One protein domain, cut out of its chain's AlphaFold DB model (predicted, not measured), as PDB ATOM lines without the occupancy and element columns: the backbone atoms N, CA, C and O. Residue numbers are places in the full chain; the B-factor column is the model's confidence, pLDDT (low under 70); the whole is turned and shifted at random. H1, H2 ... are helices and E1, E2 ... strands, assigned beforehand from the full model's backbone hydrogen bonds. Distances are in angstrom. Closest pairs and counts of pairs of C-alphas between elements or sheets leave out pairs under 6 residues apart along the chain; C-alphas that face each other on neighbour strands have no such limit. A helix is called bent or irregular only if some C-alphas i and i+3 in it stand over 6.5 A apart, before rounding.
ATOM      1  N   ASN A  13     -42.262  26.799  20.961       55.88
ATOM      2  CA  ASN A  13     -43.626  27.265  21.220       55.88
ATOM      3  C   ASN A  13     -44.410  26.240  22.059       55.88
ATOM      4  O   ASN A  13     -45.187  26.623  22.935       55.88
ATOM      5  N   THR A  14     -44.149  24.950  21.844       64.88
ATOM      6  CA  THR A  14     -44.717  23.838  22.617       64.88
ATOM      7  C   THR A  14     -44.206  23.836  24.058       64.88
ATOM      8  O   THR A  14     -45.018  23.873  24.980       64.88
ATOM      9  N   GLU A  15     -42.892  23.939  24.275       62.09
ATOM     10  CA  GLU A  15     -42.289  24.008  25.619       62.09
ATOM     11  C   GLU A  15     -42.796  25.214  26.421       62.09
ATOM     12  O   GLU A  15     -43.136  25.117  27.600       62.09
ATOM     13  N   LYS A  16     -42.923  26.378  25.771       62.56
ATOM     14  CA  LYS A  16     -43.471  27.582  26.410       62.56
ATOM     15  C   LYS A  16     -44.939  27.404  26.814       62.56
ATOM     16  O   LYS A  16     -45.349  27.901  27.863       62.56
ATOM     17  N   LYS A  17     -45.731  26.702  26.003       66.12
ATOM     18  CA  LYS A  17     -47.146  26.394  26.264       66.12
ATOM     19  C   LYS A  17     -47.296  25.381  27.405       66.12
ATOM     20  O   LYS A  17     -48.161  25.571  28.259       66.12
ATOM     21  N   GLU A  18     -46.428  24.375  27.468       67.88
ATOM     22  CA  GLU A  18     -46.374  23.396  28.560       67.88
ATOM     23  C   GLU A  18     -45.942  24.030  29.888       67.88
ATOM     24  O   GLU A  18     -46.628  23.847  30.895       67.88
ATOM     25  N   ARG A  19     -44.906  24.883  29.895       67.81
ATOM     26  CA  ARG A  19     -44.513  25.650  31.094       67.81
ATOM     27  C   ARG A  19     -45.627  26.565  31.599       67.81
ATOM     28  O   ARG A  19     -45.921  26.597  32.792       67.81
ATOM     29  N   ASN A  20     -46.302  27.277  30.695       66.81
ATOM     30  CA  ASN A  20     -47.435  28.131  31.064       66.81
ATOM     31  C   ASN A  20     -48.599  27.331  31.667       66.81
ATOM     32  O   ASN A  20     -49.334  27.852  32.504       66.81
ATOM     33  N   ARG A  21     -48.769  26.069  31.258       76.44
ATOM     34  CA  ARG A  21     -49.748  25.160  31.857       76.44
ATOM     35  C   ARG A  21     -49.316  24.722  33.258       76.44
ATOM     36  O   ARG A  21     -50.152  24.769  34.155       76.44
ATOM     37  N   LEU A  22     -48.039  24.380  33.448       77.69
ATOM     38  CA  LEU A  22     -47.470  23.969  34.739       77.69
ATOM     39  C   LEU A  22     -47.719  25.016  35.839       77.69
ATOM     40  O   LEU A  22     -48.139  24.678  36.940       77.69
ATOM     41  N   TYR A  23     -47.517  26.301  35.534       83.00
ATOM     42  CA  TYR A  23     -47.687  27.377  36.517       83.00
ATOM     43  C   TYR A  23     -49.134  27.815  36.743       83.00
ATOM     44  O   TYR A  23     -49.414  28.481  37.741       83.00
ATOM     45  N   ARG A  24     -50.065  27.495  35.837       79.56
ATOM     46  CA  ARG A  24     -51.426  28.054  35.871       79.56
ATOM     47  C   ARG A  24     -52.145  27.718  37.177       79.56
ATOM     48  O   ARG A  24     -52.725  28.613  37.790       79.56
ATOM     49  N   GLU A  25     -52.039  26.469  37.606       81.50
ATOM     50  CA  GLU A  25     -52.742  25.918  38.770       81.50
ATOM     51  C   GLU A  25     -51.872  25.881  40.037       81.50
ATOM     52  O   GLU A  25     -52.393  25.680  41.126       81.50
ATOM     53  N   ALA A  26     -50.563  26.132  39.918       88.00
ATOM     54  CA  ALA A  26     -49.641  26.132  41.049       88.00
ATOM     55  C   ALA A  26     -49.720  27.429  41.875       88.00
ATOM     56  O   ALA A  26     -49.798  28.532  41.314       88.00
ATOM     57  N   GLU A  27     -49.632  27.300  43.200       90.62
ATOM     58  CA  GLU A  27     -49.447  28.411  44.140       90.62
ATOM     59  C   GLU A  27     -47.974  28.503  44.559       90.62
ATOM     60  O   GLU A  27     -47.400  27.552  45.091       90.62
ATOM     61  N   PHE A  28     -47.340  29.639  44.264       95.00
ATOM     62  CA  PHE A  28     -45.949  29.927  44.618       95.00
ATOM     63  C   PHE A  28     -45.684  31.433  44.552       95.00
ATOM     64  O   PHE A  28     -46.347  32.157  43.799       95.00
ATOM     65  N   ILE A  29     -44.731  31.917  45.348       95.62
ATOM     66  CA  ILE A  29     -44.583  33.354  45.613       95.62
ATOM     67  C   ILE A  29     -44.060  34.114  44.387       95.62
ATOM     68  O   ILE A  29     -44.481  35.239  44.118       95.62
ATOM     69  N   ASN A  30     -43.210  33.480  43.572       96.00
ATOM     70  CA  ASN A  30     -42.595  34.103  42.400       96.00
ATOM     71  C   ASN A  30     -43.397  33.919  41.100       96.00
ATOM     72  O   ASN A  30     -42.871  34.158  40.009       96.00
ATOM     73  N   LYS A  31     -44.680  33.537  41.176       93.25
ATOM     74  CA  LYS A  31     -45.522  33.229  40.002       93.25
ATOM     75  C   LYS A  31     -45.510  34.304  38.922       93.25
ATOM     76  O   LYS A  31     -45.310  34.005  37.744       93.25
ATOM     77  N   ASN A  32     -45.645  35.556  39.341       92.06
ATOM     78  CA  ASN A  32     -45.686  36.711  38.445       92.06
ATOM     79  C   ASN A  32     -44.332  37.423  38.306       92.06
ATOM     80  O   ASN A  32     -44.262  38.470  37.669       92.06
ATOM     81  N   CYS A  33     -43.259  36.876  38.887       94.56
ATOM     82  CA  CYS A  33     -41.930  37.466  38.798       94.56
ATOM     83  C   CYS A  33     -41.413  37.405  37.349       94.56
ATOM     84  O   CYS A  33     -41.533  36.380  36.675       94.56
ATOM     85  N   THR A  34     -40.863  38.503  36.835       94.12
ATOM     86  CA  THR A  34     -40.342  38.588  35.456       94.12
ATOM     87  C   THR A  34     -38.873  38.988  35.388       94.12
ATOM     88  O   THR A  34     -38.289  38.933  34.308       94.12
ATOM     89  N   ARG A  35     -38.267  39.364  36.519       95.31
ATOM     90  CA  ARG A  35     -36.876  39.816  36.620       95.31
ATOM     91  C   ARG A  35     -36.209  39.190  37.838       95.31
ATOM     92  O   ARG A  35     -36.838  39.065  38.882       95.31
ATOM     93  N   LEU A  36     -34.925  38.850  37.728       94.88
ATOM     94  CA  LEU A  36     -34.172  38.260  38.841       94.88
ATOM     95  C   LEU A  36     -34.072  39.198  40.050       94.88
ATOM     96  O   LEU A  36     -34.132  38.728  41.185       94.88
ATOM     97  N   GLU A  37     -33.970  40.516  39.840       94.44
ATOM     98  CA  GLU A  37     -33.917  41.473  40.953       94.44
ATOM     99  C   GLU A  37     -35.140  41.391  41.881       94.44
ATOM    100  O   GLU A  37     -34.984  41.507  43.096       94.44
ATOM    101  N   ASP A  38     -36.317  41.089  41.323       96.56
ATOM    102  CA  ASP A  38     -37.594  41.029  42.042       96.56
ATOM    103  C   ASP A  38     -37.892  39.638  42.621       96.56
ATOM    104  O   ASP A  38     -38.912  39.448  43.281       96.56
ATOM    105  N   PHE A  39     -37.039  38.644  42.354       97.69
ATOM    106  CA  PHE A  39     -37.247  37.285  42.838       97.69
ATOM    107  C   PHE A  39     -37.095  37.229  44.363       97.69
ATOM    108  O   PHE A  39     -36.055  37.610  44.912       97.69
ATOM    109  N   ILE A  40     -38.135  36.740  45.035       97.75
ATOM    110  CA  ILE A  40     -38.235  36.632  46.489       97.75
ATOM    111  C   ILE A  40     -37.647  35.289  46.924       97.75
ATOM    112  O   ILE A  40     -38.040  34.239  46.419       97.75
ATOM    113  N   ILE A  41     -36.717  35.334  47.881       97.62
ATOM    114  CA  ILE A  41     -36.135  34.160  48.538       97.62
ATOM    115  C   ILE A  41     -36.437  34.281  50.032       97.62
ATOM    116  O   ILE A  41     -35.938  35.183  50.698       97.62
ATOM    117  N   ASN A  42     -37.292  33.398  50.539       95.56
ATOM    118  CA  ASN A  42     -37.685  33.299  51.946       95.56
ATOM    119  C   ASN A  42     -38.045  31.833  52.271       95.56
ATOM    120  O   ASN A  42     -37.858  30.946  51.436       95.56
ATOM    121  N   GLU A  43     -38.591  31.559  53.454       94.50
ATOM    122  CA  GLU A  43     -38.995  30.199  53.847       94.50
ATOM    123  C   GLU A  43     -40.176  29.619  53.047       94.50
ATOM    124  O   GLU A  43     -40.401  28.412  53.072       94.50
ATOM    125  N   GLU A  44     -40.908  30.448  52.301       95.38
ATOM    126  CA  GLU A  44     -42.107  30.053  51.553       95.38
ATOM    127  C   GLU A  44     -41.800  29.584  50.123       95.38
ATOM    128  O   GLU A  44     -42.695  29.060  49.456       95.38
ATOM    129  N   ILE A  45     -40.556  29.743  49.640       97.62
ATOM    130  CA  ILE A  45     -40.186  29.241  48.309       97.62
ATOM    131  C   ILE A  45     -40.349  27.723  48.236       97.62
ATOM    132  O   ILE A  45     -39.987  26.995  49.164       97.62
ATOM    133  N   ASN A  46     -40.842  27.247  47.099       96.56
ATOM    134  CA  ASN A  46     -41.077  25.834  46.843       96.56
ATOM    135  C   ASN A  46     -40.512  25.390  45.479       96.56
ATOM    136  O   ASN A  46     -39.806  26.128  44.791       96.56
ATOM    137  N   ALA A  47     -40.808  24.155  45.074       95.81
ATOM    138  CA  ALA A  47     -40.324  23.583  43.819       95.81
ATOM    139  C   ALA A  47     -40.688  24.418  42.572       95.81
ATOM    140  O   ALA A  47     -39.918  24.460  41.612       95.81
ATOM    141  N   PHE A  48     -41.833  25.106  42.568       96.12
ATOM    142  CA  PHE A  48     -42.217  25.985  41.464       96.12
ATOM    143  C   PHE A  48     -41.388  27.269  41.443       96.12
ATOM    144  O   PHE A  48     -41.040  27.731  40.359       96.12
ATOM    145  N   ASP A  49     -41.004  27.805  42.604       97.44
ATOM    146  CA  ASP A  49     -40.060  28.923  42.684       97.44
ATOM    147  C   ASP A  49     -38.678  28.525  42.151       97.44
ATOM    148  O   ASP A  49     -38.079  29.281  41.390       97.44
ATOM    149  N   LEU A  50     -38.198  27.314  42.458       97.12
ATOM    150  CA  LEU A  50     -36.946  26.789  41.896       97.12
ATOM    151  C   LEU A  50     -36.999  26.696  40.363       97.12
ATOM    152  O   LEU A  50     -36.082  27.152  39.679       97.12
ATOM    153  N   ARG A  51     -38.092  26.161  39.804       95.44
ATOM    154  CA  ARG A  51     -38.302  26.128  38.344       95.44
ATOM    155  C   ARG A  51     -38.379  27.538  37.756       95.44
ATOM    156  O   ARG A  51     -37.783  27.813  36.719       95.44
ATOM    157  N   LYS A  52     -39.048  28.460  38.450       95.56
ATOM    158  CA  LYS A  52     -39.162  29.857  38.035       95.56
ATOM    159  C   LYS A  52     -37.814  30.577  38.023       95.56
ATOM    160  O   LYS A  52     -37.554  31.367  37.120       95.56
ATOM    161  N   LEU A  53     -36.958  30.306  39.003       97.12
ATOM    162  CA  LEU A  53     -35.590  30.814  39.053       97.12
ATOM    163  C   LEU A  53     -34.765  30.309  37.861       97.12
ATOM    164  O   LEU A  53     -34.050  31.101  37.246       97.12
ATOM    165  N   ALA A  54     -34.888  29.021  37.517       96.12
ATOM    166  CA  ALA A  54     -34.245  28.435  36.341       96.12
ATOM    167  C   ALA A  54     -34.727  29.113  35.043       96.12
ATOM    168  O   ALA A  54     -33.905  29.570  34.248       96.12
ATOM    169  N   ASP A  55     -36.042  29.309  34.893       94.00
ATOM    170  CA  ASP A  55     -36.630  30.020  33.750       94.00
ATOM    171  C   ASP A  55     -36.095  31.453  33.610       94.00
ATOM    172  O   ASP A  55     -35.763  31.889  32.507       94.00
ATOM    173  N   LEU A  56     -36.009  32.204  34.716       95.81
ATOM    174  CA  LEU A  56     -35.501  33.582  34.712       95.81
ATOM    175  C   LEU A  56     -34.005  33.661  34.377       95.81
ATOM    176  O   LEU A  56     -33.560  34.670  33.833       95.81
ATOM    177  N   ASN A  57     -33.247  32.606  34.675       96.38
ATOM    178  CA  ASN A  57     -31.848  32.464  34.276       96.38
ATOM    179  C   ASN A  57     -31.677  31.879  32.863       96.38
ATOM    180  O   ASN A  57     -30.562  31.854  32.348       96.38
ATOM    181  N   GLY A  58     -32.761  31.435  32.217       95.44
ATOM    182  CA  GLY A  58     -32.715  30.817  30.892       95.44
ATOM    183  C   GLY A  58     -32.016  29.455  30.880       95.44
ATOM    184  O   GLY A  58     -31.361  29.129  29.893       95.44
ATOM    185  N   ILE A  59     -32.127  28.691  31.970       95.44
ATOM    186  CA  ILE A  59     -31.509  27.368  32.125       95.44
ATOM    187  C   ILE A  59     -32.570  26.289  32.338       95.44
ATOM    188  O   ILE A  59     -33.646  26.557  32.870       95.44
ATOM    189  N   ASP A  60     -32.227  25.050  31.996       93.69
ATOM    190  CA  ASP A  60     -33.031  23.887  32.361       93.69
ATOM    191  C   ASP A  60     -32.668  23.404  33.766       93.69
ATOM    192  O   ASP A  60     -31.492  23.344  34.140       93.69
ATOM    193  N   LEU A  61     -33.684  23.010  34.532       94.06
ATOM    194  CA  LEU A  61     -33.497  22.360  35.823       94.06
ATOM    195  C   LEU A  61     -33.223  20.866  35.599       94.06
ATOM    196  O   LEU A  61     -34.153  20.088  35.393       94.06
ATOM    197  N   GLN A  62     -31.950  20.471  35.630       96.44
ATOM    198  CA  GLN A  62     -31.485  19.118  35.289       96.44
ATOM    199  C   GLN A  62     -31.252  18.262  36.545       96.44
ATOM    200  O   GLN A  62     -30.235  17.585  36.670       96.44
ATOM    201  N   ILE A  63     -32.178  18.340  37.503       96.69
ATOM    202  CA  ILE A  63     -32.169  17.555  38.745       96.69
ATOM    203  C   ILE A  63     -33.548  16.948  39.012       96.69
ATOM    204  O   ILE A  63     -34.581  17.523  38.646       96.69
ATOM    205  N   SER A  64     -33.552  15.803  39.688       95.44
ATOM    206  CA  SER A  64     -34.759  15.087  40.107       95.44
ATOM    207  C   SER A  64     -35.371  15.683  41.386       95.44
ATOM    208  O   SER A  64     -34.717  16.401  42.146       95.44
ATOM    209  N   GLU A  65     -36.662  15.419  41.613       95.94
ATOM    210  CA  GLU A  65     -37.470  16.106  42.635       95.94
ATOM    211  C   GLU A  65     -37.013  15.849  44.076       95.94
ATOM    212  O   GLU A  65     -37.191  16.704  44.945       95.94
ATOM    213  N   GLY A  66     -36.361  14.714  44.333       97.56
ATOM    214  CA  GLY A  66     -35.789  14.383  45.636       97.56
ATOM    215  C   GLY A  66     -34.714  15.365  46.103       97.56
ATOM    216  O   GLY A  66     -34.518  15.522  47.306       97.56
ATOM    217  N   TRP A  67     -34.067  16.090  45.186       98.44
ATOM    218  CA  TRP A  67     -33.081  17.123  45.516       98.44
ATOM    219  C   TRP A  67     -33.649  18.543  45.568       98.44
ATOM    220  O   TRP A  67     -32.909  19.489  45.855       98.44
ATOM    221  N   TYR A  68     -34.951  18.736  45.336       98.00
ATOM    222  CA  TYR A  68     -35.547  20.074  45.398       98.00
ATOM    223  C   TYR A  68     -35.451  20.695  46.796       98.00
ATOM    224  O   TYR A  68     -34.978  21.828  46.872       98.00
ATOM    225  N   PRO A  69     -35.793  20.000  47.902       97.88
ATOM    226  CA  PRO A  69     -35.636  20.564  49.245       97.88
ATOM    227  C   PRO A  69     -34.193  20.989  49.541       97.88
ATOM    228  O   PRO A  69     -33.960  22.122  49.953       97.88
ATOM    229  N   LEU A  70     -33.223  20.122  49.224       98.06
ATOM    230  CA  LEU A  70     -31.792  20.393  49.383       98.06
ATOM    231  C   LEU A  70     -31.362  21.653  48.606       98.06
ATOM    232  O   LEU A  70     -30.649  22.507  49.127       98.06
ATOM    233  N   THR A  71     -31.834  21.791  47.366       98.44
ATOM    234  CA  THR A  71     -31.521  22.934  46.494       98.44
ATOM    235  C   THR A  71     -32.182  24.230  46.976       98.44
ATOM    236  O   THR A  71     -31.587  25.302  46.873       98.44
ATOM    237  N   LEU A  72     -33.399  24.162  47.525       98.50
ATOM    238  CA  LEU A  72     -34.077  25.327  48.105       98.50
ATOM    239  C   LEU A  72     -33.337  25.840  49.347       98.50
ATOM    240  O   LEU A  72     -33.160  27.048  49.488       98.50
ATOM    241  N   GLU A  73     -32.847  24.943  50.207       98.31
ATOM    242  CA  GLU A  73     -32.002  25.327  51.342       98.31
ATOM    243  C   GLU A  73     -30.685  25.977  50.896       98.31
ATOM    244  O   GLU A  73     -30.286  27.003  51.454       98.31
ATOM    245  N   LEU A  74     -30.030  25.413  49.871       98.44
ATOM    246  CA  LEU A  74     -28.843  26.002  49.247       98.44
ATOM    247  C   LEU A  74     -29.129  27.436  48.780       98.44
ATOM    248  O   LEU A  74     -28.386  28.353  49.118       98.44
ATOM    249  N   ILE A  75     -30.227  27.649  48.052       98.31
ATOM    250  CA  ILE A  75     -30.626  28.967  47.541       98.31
ATOM    251  C   ILE A  75     -30.843  29.977  48.673       98.31
ATOM    252  O   ILE A  75     -30.398  31.121  48.552       98.31
ATOM    253  N   ARG A  76     -31.493  29.577  49.774       98.38
ATOM    254  CA  ARG A  76     -31.688  30.449  50.945       98.38
ATOM    255  C   ARG A  76     -30.352  30.842  51.569       98.38
ATOM    256  O   ARG A  76     -30.093  32.034  51.721       98.38
ATOM    257  N   GLN A  77     -29.466  29.875  51.819       97.88
ATOM    258  CA  GLN A  77     -28.138  30.163  52.376       97.88
ATOM    259  C   GLN A  77     -27.300  31.038  51.441       97.88
ATOM    260  O   GLN A  77     -26.658  31.979  51.899       97.88
ATOM    261  N   LEU A  78     -27.328  30.797  50.131       97.38
ATOM    262  CA  LEU A  78     -26.648  31.664  49.168       97.38
ATOM    263  C   LEU A  78     -27.202  33.093  49.210       97.38
ATOM    264  O   LEU A  78     -26.428  34.051  49.218       97.38
ATOM    265  N   HIS A  79     -28.526  33.249  49.273       96.50
ATOM    266  CA  HIS A  79     -29.169  34.560  49.327       96.50
ATOM    267  C   HIS A  79     -28.785  35.355  50.578       96.50
ATOM    268  O   HIS A  79     -28.401  36.519  50.463       96.50
ATOM    269  N   GLU A  80     -28.814  34.717  51.748       96.75
ATOM    270  CA  GLU A  80     -28.381  35.311  53.020       96.75
ATOM    271  C   GLU A  80     -26.911  35.757  52.991       96.75
ATOM    272  O   GLU A  80     -26.525  36.692  53.690       96.75
ATOM    273  N   ASN A  81     -26.100  35.125  52.139       96.00
ATOM    274  CA  ASN A  81     -24.678  35.409  51.970       96.00
ATOM    275  C   ASN A  81     -24.369  36.290  50.743       96.00
ATOM    276  O   ASN A  81     -23.217  36.384  50.318       96.00
ATOM    277  N   GLY A  82     -25.377  36.983  50.199       93.88
ATOM    278  CA  GLY A  82     -25.195  38.030  49.190       93.88
ATOM    279  C   GLY A  82     -25.159  37.547  47.738       93.88
ATOM    280  O   GLY A  82     -24.695  38.284  46.869       93.88
ATOM    281  N   TRP A  83     -25.643  36.336  47.452       95.94
ATOM    282  CA  TRP A  83     -25.771  35.843  46.080       95.94
ATOM    283  C   TRP A  83     -26.752  36.688  45.247       95.94
ATOM    284  O   TRP A  83     -27.845  37.042  45.699       95.94
ATOM    285  N   ASP A  84     -26.379  36.981  43.997       94.50
ATOM    286  CA  ASP A  84     -27.097  37.888  43.088       94.50
ATOM    287  C   ASP A  84     -28.217  37.214  42.274       94.50
ATOM    288  O   ASP A  84     -28.792  37.828  41.372       94.50
ATOM    289  N   LYS A  85     -28.546  35.963  42.615       96.00
ATOM    290  CA  LYS A  85     -29.577  35.120  41.987       96.00
ATOM    291  C   LYS A  85     -29.260  34.648  40.564       96.00
ATOM    292  O   LYS A  85     -30.102  33.992  39.941       96.00
ATOM    293  N   LYS A  86     -28.060  34.940  40.051       96.50
ATOM    294  CA  LYS A  86     -27.614  34.431  38.754       96.50
ATOM    295  C   LYS A  86     -27.037  33.033  38.903       96.50
ATOM    296  O   LYS A  86     -26.132  32.802  39.698       96.50
ATOM    297  N   VAL A  87     -27.544  32.101  38.111       96.88
ATOM    298  CA  VAL A  87     -27.073  30.715  38.048       96.88
ATOM    299  C   VAL A  87     -27.008  30.301  36.586       96.88
ATOM    300  O   VAL A  87     -27.942  30.520  35.824       96.88
ATOM    301  N   SER A  88     -25.881  29.730  36.173       96.81
ATOM    302  CA  SER A  88     -25.657  29.298  34.791       96.81
ATOM    303  C   SER A  88     -26.041  27.840  34.557       96.81
ATOM    304  O   SER A  88     -26.235  27.451  33.407       96.81
ATOM    305  N   CYS A  89     -26.153  27.026  35.614       96.75
ATOM    306  CA  CYS A  89     -26.588  25.634  35.520       96.75
ATOM    307  C   CYS A  89     -26.917  25.044  36.906       96.75
ATOM    308  O   CYS A  89     -26.186  25.281  37.870       96.75
ATOM    309  N   ILE A  90     -27.988  24.244  36.977       98.00
ATOM    310  CA  ILE A  90     -28.338  23.378  38.115       98.00
ATOM    311  C   ILE A  90     -28.548  21.971  37.557       98.00
ATOM    312  O   ILE A  90     -29.486  21.761  36.782       98.00
ATOM    313  N   LYS A  91     -27.671  21.026  37.901       97.38
ATOM    314  CA  LYS A  91     -27.715  19.669  37.338       97.38
ATOM    315  C   LYS A  91     -27.193  18.601  38.281       97.38
ATOM    316  O   LYS A  91     -26.379  18.895  39.149       97.38
ATOM    317  N   GLU A  92     -27.602  17.365  38.043       96.12
ATOM    318  CA  GLU A  92     -26.864  16.188  38.492       96.12
ATOM    319  C   GLU A  92     -25.609  16.018  37.625       96.12
ATOM    320  O   GLU A  92     -25.622  16.269  36.411       96.12
ATOM    321  N   LYS A  93     -24.487  15.674  38.263       94.88
ATOM    322  CA  LYS A  93     -23.303  15.169  37.570       94.88
ATOM    323  C   LYS A  93     -22.412  14.346  38.502       94.88
ATOM    324  O   LYS A  93     -21.773  14.934  39.376       94.88
ATOM    325  N   TYR A  94     -22.243  13.066  38.170       93.88
ATOM    326  CA  TYR A  94     -21.445  12.083  38.920       93.88
ATOM    327  C   TYR A  94     -22.012  11.831  40.320       93.88
ATOM    328  O   TYR A  94     -21.283  11.903  41.300       93.88
ATOM    329  N   ALA A  95     -23.326  11.594  40.410       95.31
ATOM    330  CA  ALA A  95     -24.034  11.404  41.674       95.31
ATOM    331  C   ALA A  95     -23.956  12.624  42.620       95.31
ATOM    332  O   ALA A  95     -24.105  12.500  43.832       95.31
ATOM    333  N   GLU A  96     -23.748  13.821  42.064       96.88
ATOM    334  CA  GLU A  96     -23.604  15.063  42.823       96.88
ATOM    335  C   GLU A  96     -24.479  16.182  42.249       96.88
ATOM    336  O   GLU A  96     -24.548  16.393  41.032       96.88
ATOM    337  N   LEU A  97     -25.084  16.972  43.136       98.06
ATOM    338  CA  LEU A  97     -25.705  18.248  42.806       98.06
ATOM    339  C   LEU A  97     -24.626  19.256  42.396       98.06
ATOM    340  O   LEU A  97     -23.731  19.587  43.168       98.06
ATOM    341  N   ARG A  98     -24.747  19.818  41.193       97.50
ATOM    342  CA  ARG A  98     -23.914  20.923  40.716       97.50
ATOM    343  C   ARG A  98     -24.732  22.197  40.593       97.50
ATOM    344  O   ARG A  98     -25.710  22.238  39.845       97.50
ATOM    345  N   PHE A  99     -24.271  23.244  41.268       97.50
ATOM    346  CA  PHE A  99     -24.858  24.580  41.233       97.50
ATOM    347  C   PHE A  99     -23.806  25.589  40.764       97.50
ATOM    348  O   PHE A  99     -22.881  25.918  41.501       97.50
ATOM    349  N   TYR A 100     -23.918  26.062  39.521       95.62
ATOM    350  CA  TYR A 100     -22.912  26.934  38.912       95.62
ATOM    351  C   TYR A 100     -23.341  28.399  38.959       95.62
ATOM    352  O   TYR A 100     -24.260  28.806  38.249       95.62
ATOM    353  N   THR A 101     -22.638  29.213  39.736       93.44
ATOM    354  CA  THR A 101     -22.819  30.670  39.799       93.44
ATOM    355  C   THR A 101     -21.495  31.379  39.499       93.44
ATOM    356  O   THR A 101     -20.450  30.745  39.377       93.44
ATOM    357  N   ALA A 102     -21.538  32.694  39.292       84.00
ATOM    358  CA  ALA A 102     -20.336  33.505  39.172       84.00
ATOM    359  C   ALA A 102     -19.773  33.791  40.573       84.00
ATOM    360  O   ALA A 102     -20.030  34.843  41.153       84.00
ATOM    361  N   ASP A 103     -19.023  32.843  41.129       80.44
ATOM    362  CA  ASP A 103     -18.291  32.999  42.381       80.44
ATOM    363  C   ASP A 103     -16.806  32.644  42.215       80.44
ATOM    364  O   ASP A 103     -16.394  31.940  41.291       80.44
ATOM    365  N   ALA A 104     -15.966  33.203  43.086       70.25
ATOM    366  CA  ALA A 104     -14.554  32.848  43.127       70.25
ATOM    367  C   ALA A 104     -14.369  31.570  43.955       70.25
ATOM    368  O   ALA A 104     -14.964  31.436  45.027       70.25
ATOM    369  N   TYR A 105     -13.493  30.673  43.497       77.06
ATOM    370  CA  TYR A 105     -13.078  29.503  44.274       77.06
ATOM    371  C   TYR A 105     -12.571  29.928  45.661       77.06
ATOM    372  O   TYR A 105     -11.788  30.874  45.777       77.06
ATOM    373  N   GLY A 106     -13.026  29.238  46.708       78.56
ATOM    374  CA  GLY A 106     -12.699  29.576  48.098       78.56
ATOM    375  C   GLY A 106     -13.440  30.797  48.655       78.56
ATOM    376  O   GLY A 106     -13.122  31.258  49.751       78.56
ATOM    377  N   SER A 107     -14.420  31.341  47.927       90.62
ATOM    378  CA  SER A 107     -15.357  32.313  48.488       90.62
ATOM    379  C   SER A 107     -16.326  31.650  49.472       90.62
ATOM    380  O   SER A 107     -16.535  30.440  49.452       90.62
ATOM    381  N   ASN A 108     -16.981  32.456  50.308       92.88
ATOM    382  CA  ASN A 108     -18.025  31.962  51.206       92.88
ATOM    383  C   ASN A 108     -19.178  31.270  50.445       92.88
ATOM    384  O   ASN A 108     -19.705  30.261  50.904       92.88
ATOM    385  N   LEU A 109     -19.534  31.768  49.252       95.00
ATOM    386  CA  LEU A 109     -20.553  31.140  48.402       95.00
ATOM    387  C   LEU A 109     -20.098  29.760  47.911       95.00
ATOM    388  O   LEU A 109     -20.885  28.816  47.962       95.00
ATOM    389  N   HIS A 110     -18.823  29.627  47.532       94.62
ATOM    390  CA  HIS A 110     -18.231  28.353  47.126       94.62
ATOM    391  C   HIS A 110     -18.334  27.300  48.231       94.62
ATOM    392  O   HIS A 110     -18.811  26.197  47.990       94.62
ATOM    393  N   THR A 111     -17.964  27.655  49.467       95.94
ATOM    394  CA  THR A 111     -18.034  26.742  50.621       95.94
ATOM    395  C   THR A 111     -19.464  26.287  50.915       95.94
ATOM    396  O   THR A 111     -19.692  25.131  51.273       95.94
ATOM    397  N   ILE A 112     -20.453  27.171  50.743       97.69
ATOM    398  CA  ILE A 112     -21.866  26.795  50.862       97.69
ATOM    399  C   ILE A 112     -22.232  25.791  49.760       97.69
ATOM    400  O   ILE A 112     -22.840  24.766  50.057       97.69
ATOM    401  N   ILE A 113     -21.842  26.037  48.507       97.69
ATOM    402  CA  ILE A 113     -22.124  25.126  47.384       97.69
ATOM    403  C   ILE A 113     -21.476  23.754  47.605       97.69
ATOM    404  O   ILE A 113     -22.151  22.740  47.422       97.69
ATOM    405  N   GLU A 114     -20.216  23.700  48.042       96.44
ATOM    406  CA  GLU A 114     -19.503  22.447  48.339       96.44
ATOM    407  C   GLU A 114     -20.218  21.631  49.417       96.44
ATOM    408  O   GLU A 114     -20.532  20.465  49.191       96.44
ATOM    409  N   LYS A 115     -20.616  22.264  50.526       97.25
ATOM    410  CA  LYS A 115     -21.402  21.615  51.589       97.25
ATOM    411  C   LYS A 115     -22.675  20.947  51.053       97.25
ATOM    412  O   LYS A 115     -23.045  19.864  51.496       97.25
ATOM    413  N   TYR A 116     -23.394  21.599  50.139       98.12
ATOM    414  CA  TYR A 116     -24.621  21.042  49.553       98.12
ATOM    415  C   TYR A 116     -24.348  19.995  48.466       98.12
ATOM    416  O   TYR A 116     -25.146  19.073  48.292       98.12
ATOM    417  N   THR A 117     -23.211  20.110  47.782       97.38
ATOM    418  CA  THR A 117     -22.705  19.103  46.843       97.38
ATOM    419  C   THR A 117     -22.407  17.798  47.585       97.38
ATOM    420  O   THR A 117     -22.918  16.752  47.199       97.38
ATOM    421  N   GLU A 118     -21.674  17.856  48.697       96.56
ATOM    422  CA  GLU A 118     -21.369  16.693  49.545       96.56
ATOM    423  C   GLU A 118     -22.648  16.056  50.099       96.56
ATOM    424  O   GLU A 118     -22.880  14.864  49.917       96.56
ATOM    425  N   LYS A 119     -23.558  16.868  50.656       97.06
ATOM    426  CA  LYS A 119     -24.856  16.382  51.156       97.06
ATOM    427  C   LYS A 119     -25.684  15.636  50.112       97.06
ATOM    428  O   LYS A 119     -26.433  14.733  50.465       97.06
ATOM    429  N   SER A 120     -25.612  16.031  48.842       97.69
ATOM    430  CA  SER A 120     -26.415  15.390  47.795       97.69
ATOM    431  C   SER A 120     -26.037  13.922  47.565       97.69
ATOM    432  O   SER A 120     -26.909  13.135  47.204       97.69
ATOM    433  N   GLN A 121     -24.790  13.537  47.865       96.25
ATOM    434  CA  GLN A 121     -24.251  12.190  47.633       96.25
ATOM    435  C   GLN A 121     -24.899  11.115  48.519       96.25
ATOM    436  O   GLN A 121     -24.838   9.929  48.204       96.25
ATOM    437  N   SER A 122     -25.563  11.516  49.607       95.44
ATOM    438  CA  SER A 122     -26.256  10.620  50.540       95.44
ATOM    439  C   SER A 122     -27.785  10.746  50.488       95.44
ATOM    440  O   SER A 122     -28.497  10.155  51.306       95.44
ATOM    441  N   ILE A 123     -28.321  11.493  49.514       97.38
ATOM    442  CA  ILE A 123     -29.755  11.758  49.356       97.38
ATOM    443  C   ILE A 123     -30.228  11.207  48.013       97.38
ATOM    444  O   ILE A 123     -29.752  11.609  46.960       97.38
ATOM    445  N   CYS A 124     -31.227  10.328  48.027       97.69
ATOM    446  CA  CYS A 124     -31.847   9.799  46.819       97.69
ATOM    447  C   CYS A 124     -32.416  10.927  45.952       97.69
ATOM    448  O   CYS A 124     -33.335  11.634  46.372       97.69
ATOM    449  N   GLU A 125     -31.944  11.036  44.713       97.06
ATOM    450  CA  GLU A 125     -32.363  12.093  43.788       97.06
ATOM    451  C   GLU A 125     -33.854  12.011  43.426       97.06
ATOM    452  O   GLU A 125     -34.479  13.023  43.122       97.06
ATOM    453  N   THR A 126     -34.460  10.821  43.503       96.44
ATOM    454  CA  THR A 126     -35.870  10.605  43.151       96.44
ATOM    455  C   THR A 126     -36.832  11.029  44.259       96.44
ATOM    456  O   THR A 126     -37.868  11.615  43.960       96.44
ATOM    457  N   CYS A 127     -36.531  10.742  45.534       97.19
ATOM    458  CA  CYS A 127     -37.484  10.969  46.636       97.19
ATOM    459  C   CYS A 127     -36.952  11.698  47.871       97.19
ATOM    460  O   CYS A 127     -37.731  11.939  48.790       97.19
ATOM    461  N   GLY A 128     -35.661  12.016  47.940       97.06
ATOM    462  CA  GLY A 128     -35.075  12.749  49.064       97.06
ATOM    463  C   GLY A 128     -34.816  11.919  50.329       97.06
ATOM    464  O   GLY A 128     -34.344  12.461  51.322       97.06
ATOM    465  N   ALA A 129     -35.107  10.612  50.323       96.38
ATOM    466  CA  ALA A 129     -34.711   9.705  51.406       96.38
ATOM    467  C   ALA A 129     -33.195   9.448  51.393       96.38
ATOM    468  O   ALA A 129     -32.528   9.752  50.405       96.38
ATOM    469  N   LYS A 130     -32.653   8.822  52.447       95.19
ATOM    470  CA  LYS A 130     -31.251   8.377  52.462       95.19
ATOM    471  C   LYS A 130     -30.961   7.485  51.247       95.19
ATOM    472  O   LYS A 130     -31.736   6.575  50.943       95.19
ATOM    473  N   GLY A 131     -29.873   7.773  50.548       94.50
ATOM    474  CA  GLY A 131     -29.425   7.047  49.369       94.50
ATOM    475  C   GLY A 131     -27.938   6.728  49.425       94.50
ATOM    476  O   GLY A 131     -27.222   7.194  50.306       94.50
ATOM    477  N   GLU A 132     -27.507   5.925  48.464       93.38
ATOM    478  CA  GLU A 132     -26.101   5.606  48.223       93.38
ATOM    479  C   GLU A 132     -25.782   5.874  46.754       93.38
ATOM    480  O   GLU A 132     -26.673   5.786  45.897       93.38
ATOM    481  N   THR A 133     -24.515   6.160  46.459       93.38
ATOM    482  CA  THR A 133     -24.021   6.225  45.085       93.38
ATOM    483  C   THR A 133     -24.163   4.861  44.421       93.38
ATOM    484  O   THR A 133     -23.671   3.842  44.906       93.38
ATOM    485  N   GLU A 140     -23.460   7.304  37.003       92.12
ATOM    486  CA  GLU A 140     -23.455   7.353  38.465       92.12
ATOM    487  C   GLU A 140     -24.596   8.252  38.932       92.12
ATOM    488  O   GLU A 140     -24.817   9.306  38.344       92.12
ATOM    489  N   TYR A 141     -25.325   7.821  39.953       94.44
ATOM    490  CA  TYR A 141     -26.476   8.540  40.502       94.44
ATOM    491  C   TYR A 141     -26.683   8.161  41.968       94.44
ATOM    492  O   TYR A 141     -26.145   7.149  42.423       94.44
ATOM    493  N   VAL A 142     -27.480   8.929  42.714       96.38
ATOM    494  CA  VAL A 142     -27.779   8.613  44.123       96.38
ATOM    495  C   VAL A 142     -29.191   8.073  44.252       96.38
ATOM    496  O   VAL A 142     -30.173   8.758  43.957       96.38
ATOM    497  N   ALA A 143     -29.324   6.850  44.758       96.31
ATOM    498  CA  ALA A 143     -30.629   6.239  44.971       96.31
ATOM    499  C   ALA A 143     -30.719   5.490  46.296       96.31
ATOM    500  O   ALA A 143     -29.799   4.781  46.709       96.31
ATOM    501  N   CYS A 144     -31.886   5.595  46.932       95.94
ATOM    502  CA  CYS A 144     -32.271   4.659  47.979       95.94
ATOM    503  C   CYS A 144     -32.473   3.266  47.369       95.94
ATOM    504  O   CYS A 144     -32.750   3.132  46.171       95.94
TER     505      CYS A 144
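AT A GLANCE: This is residues 13 to 133 and 140 to 144 of the 342 residues of an uncharacterized protein of Chryseobacterium sp. SN22 (UniProt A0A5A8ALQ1). Two helices, H3 and H4, run side by side in opposite directions, and the small hairpin of strands E1 and E2 covers one side of this pair, with E2 next to H4. H2 packs steeply slanted on H3, H1 lies farther out beyond H2 with its residues 13 to 18 sticking out, and the short strand E3 lies at the end of the body where H4 ends. The printed part has 126 residues with four named helices and three named strands, in the order H1, H2, H3, E1, E2, H4, E3; E1 and E2 make an antiparallel sheet, and the class is mostly helix. The whole is compact, with a radius of gyration of the C-alphas of 14.5 A, and spans 36 by 32 by 26 A.

HOW THE PARTS SIT: Start with H1, residues 13 to 24, and H2, residues 47 to 57: they are close but not clearly touching, with the C-alphas of Tyr 23 and Phe 48 closest at 7.5 A. H2 touches H3, residues 65 to 80, which meets it with residues 68 to 72 alone; the closest C-alphas are those of Ala 47 and Tyr 68, 6.1 A apart, at a steep tilt of 63 degrees, the same way. Next look at the hairpin of E1, residues 89 to 92, and E2, residues 97 to 100: N 98 and O 91 are 2.8 A apart and N 91 and O 98 are 3.0 A apart, both within hydrogen-bond range. H4, residues 108 to 120, touches H3 at a shallow tilt of 16 degrees, opposite ways, with the C-alphas of Leu 78 and Leu 109 closest at 6.2 A. The closest C-alphas of E2 and H4 are those of Leu 97 and Thr 117, 5.1 A apart. E3, residues 140 to 143, pairs with no named strand, but its residues 142 to 143 pair antiparallel with residues 132 to 133. In H1, H2 and H4 every O i to N i+4 pair is within hydrogen-bond range; in H3 it is 10 of 12.

IN THESE COORDINATES: Find C-alpha 13 at (-43.626, 27.265, 21.220); from there H1 runs 16.6 A to C-alpha 24. H2 is 15.5 A long. H3 runs 23.6 A from C-alpha 65 at (-37.470, 16.106, 42.635), and is irregular: C-alphas 66 and 69 are 7.2 A apart. E1 and E2 are each 9.9 A long, H4 is 18.9 A, and E3 runs 9.7 A to C-alpha 143 at (-30.629, 6.239, 44.971).

THE WHOLE: The two C-alphas farthest apart, those of Thr 14 and Gly 106, are 41.3 A apart. Residues 134 to 139 are not printed, and C-alphas 133 and 140 are 6.7 A apart across this cut. The link from H1 to H2, 22 residues, is long. Confidence is low, under 70, at residues 13 to 20; the mean pLDDT of the printed part is 92.6.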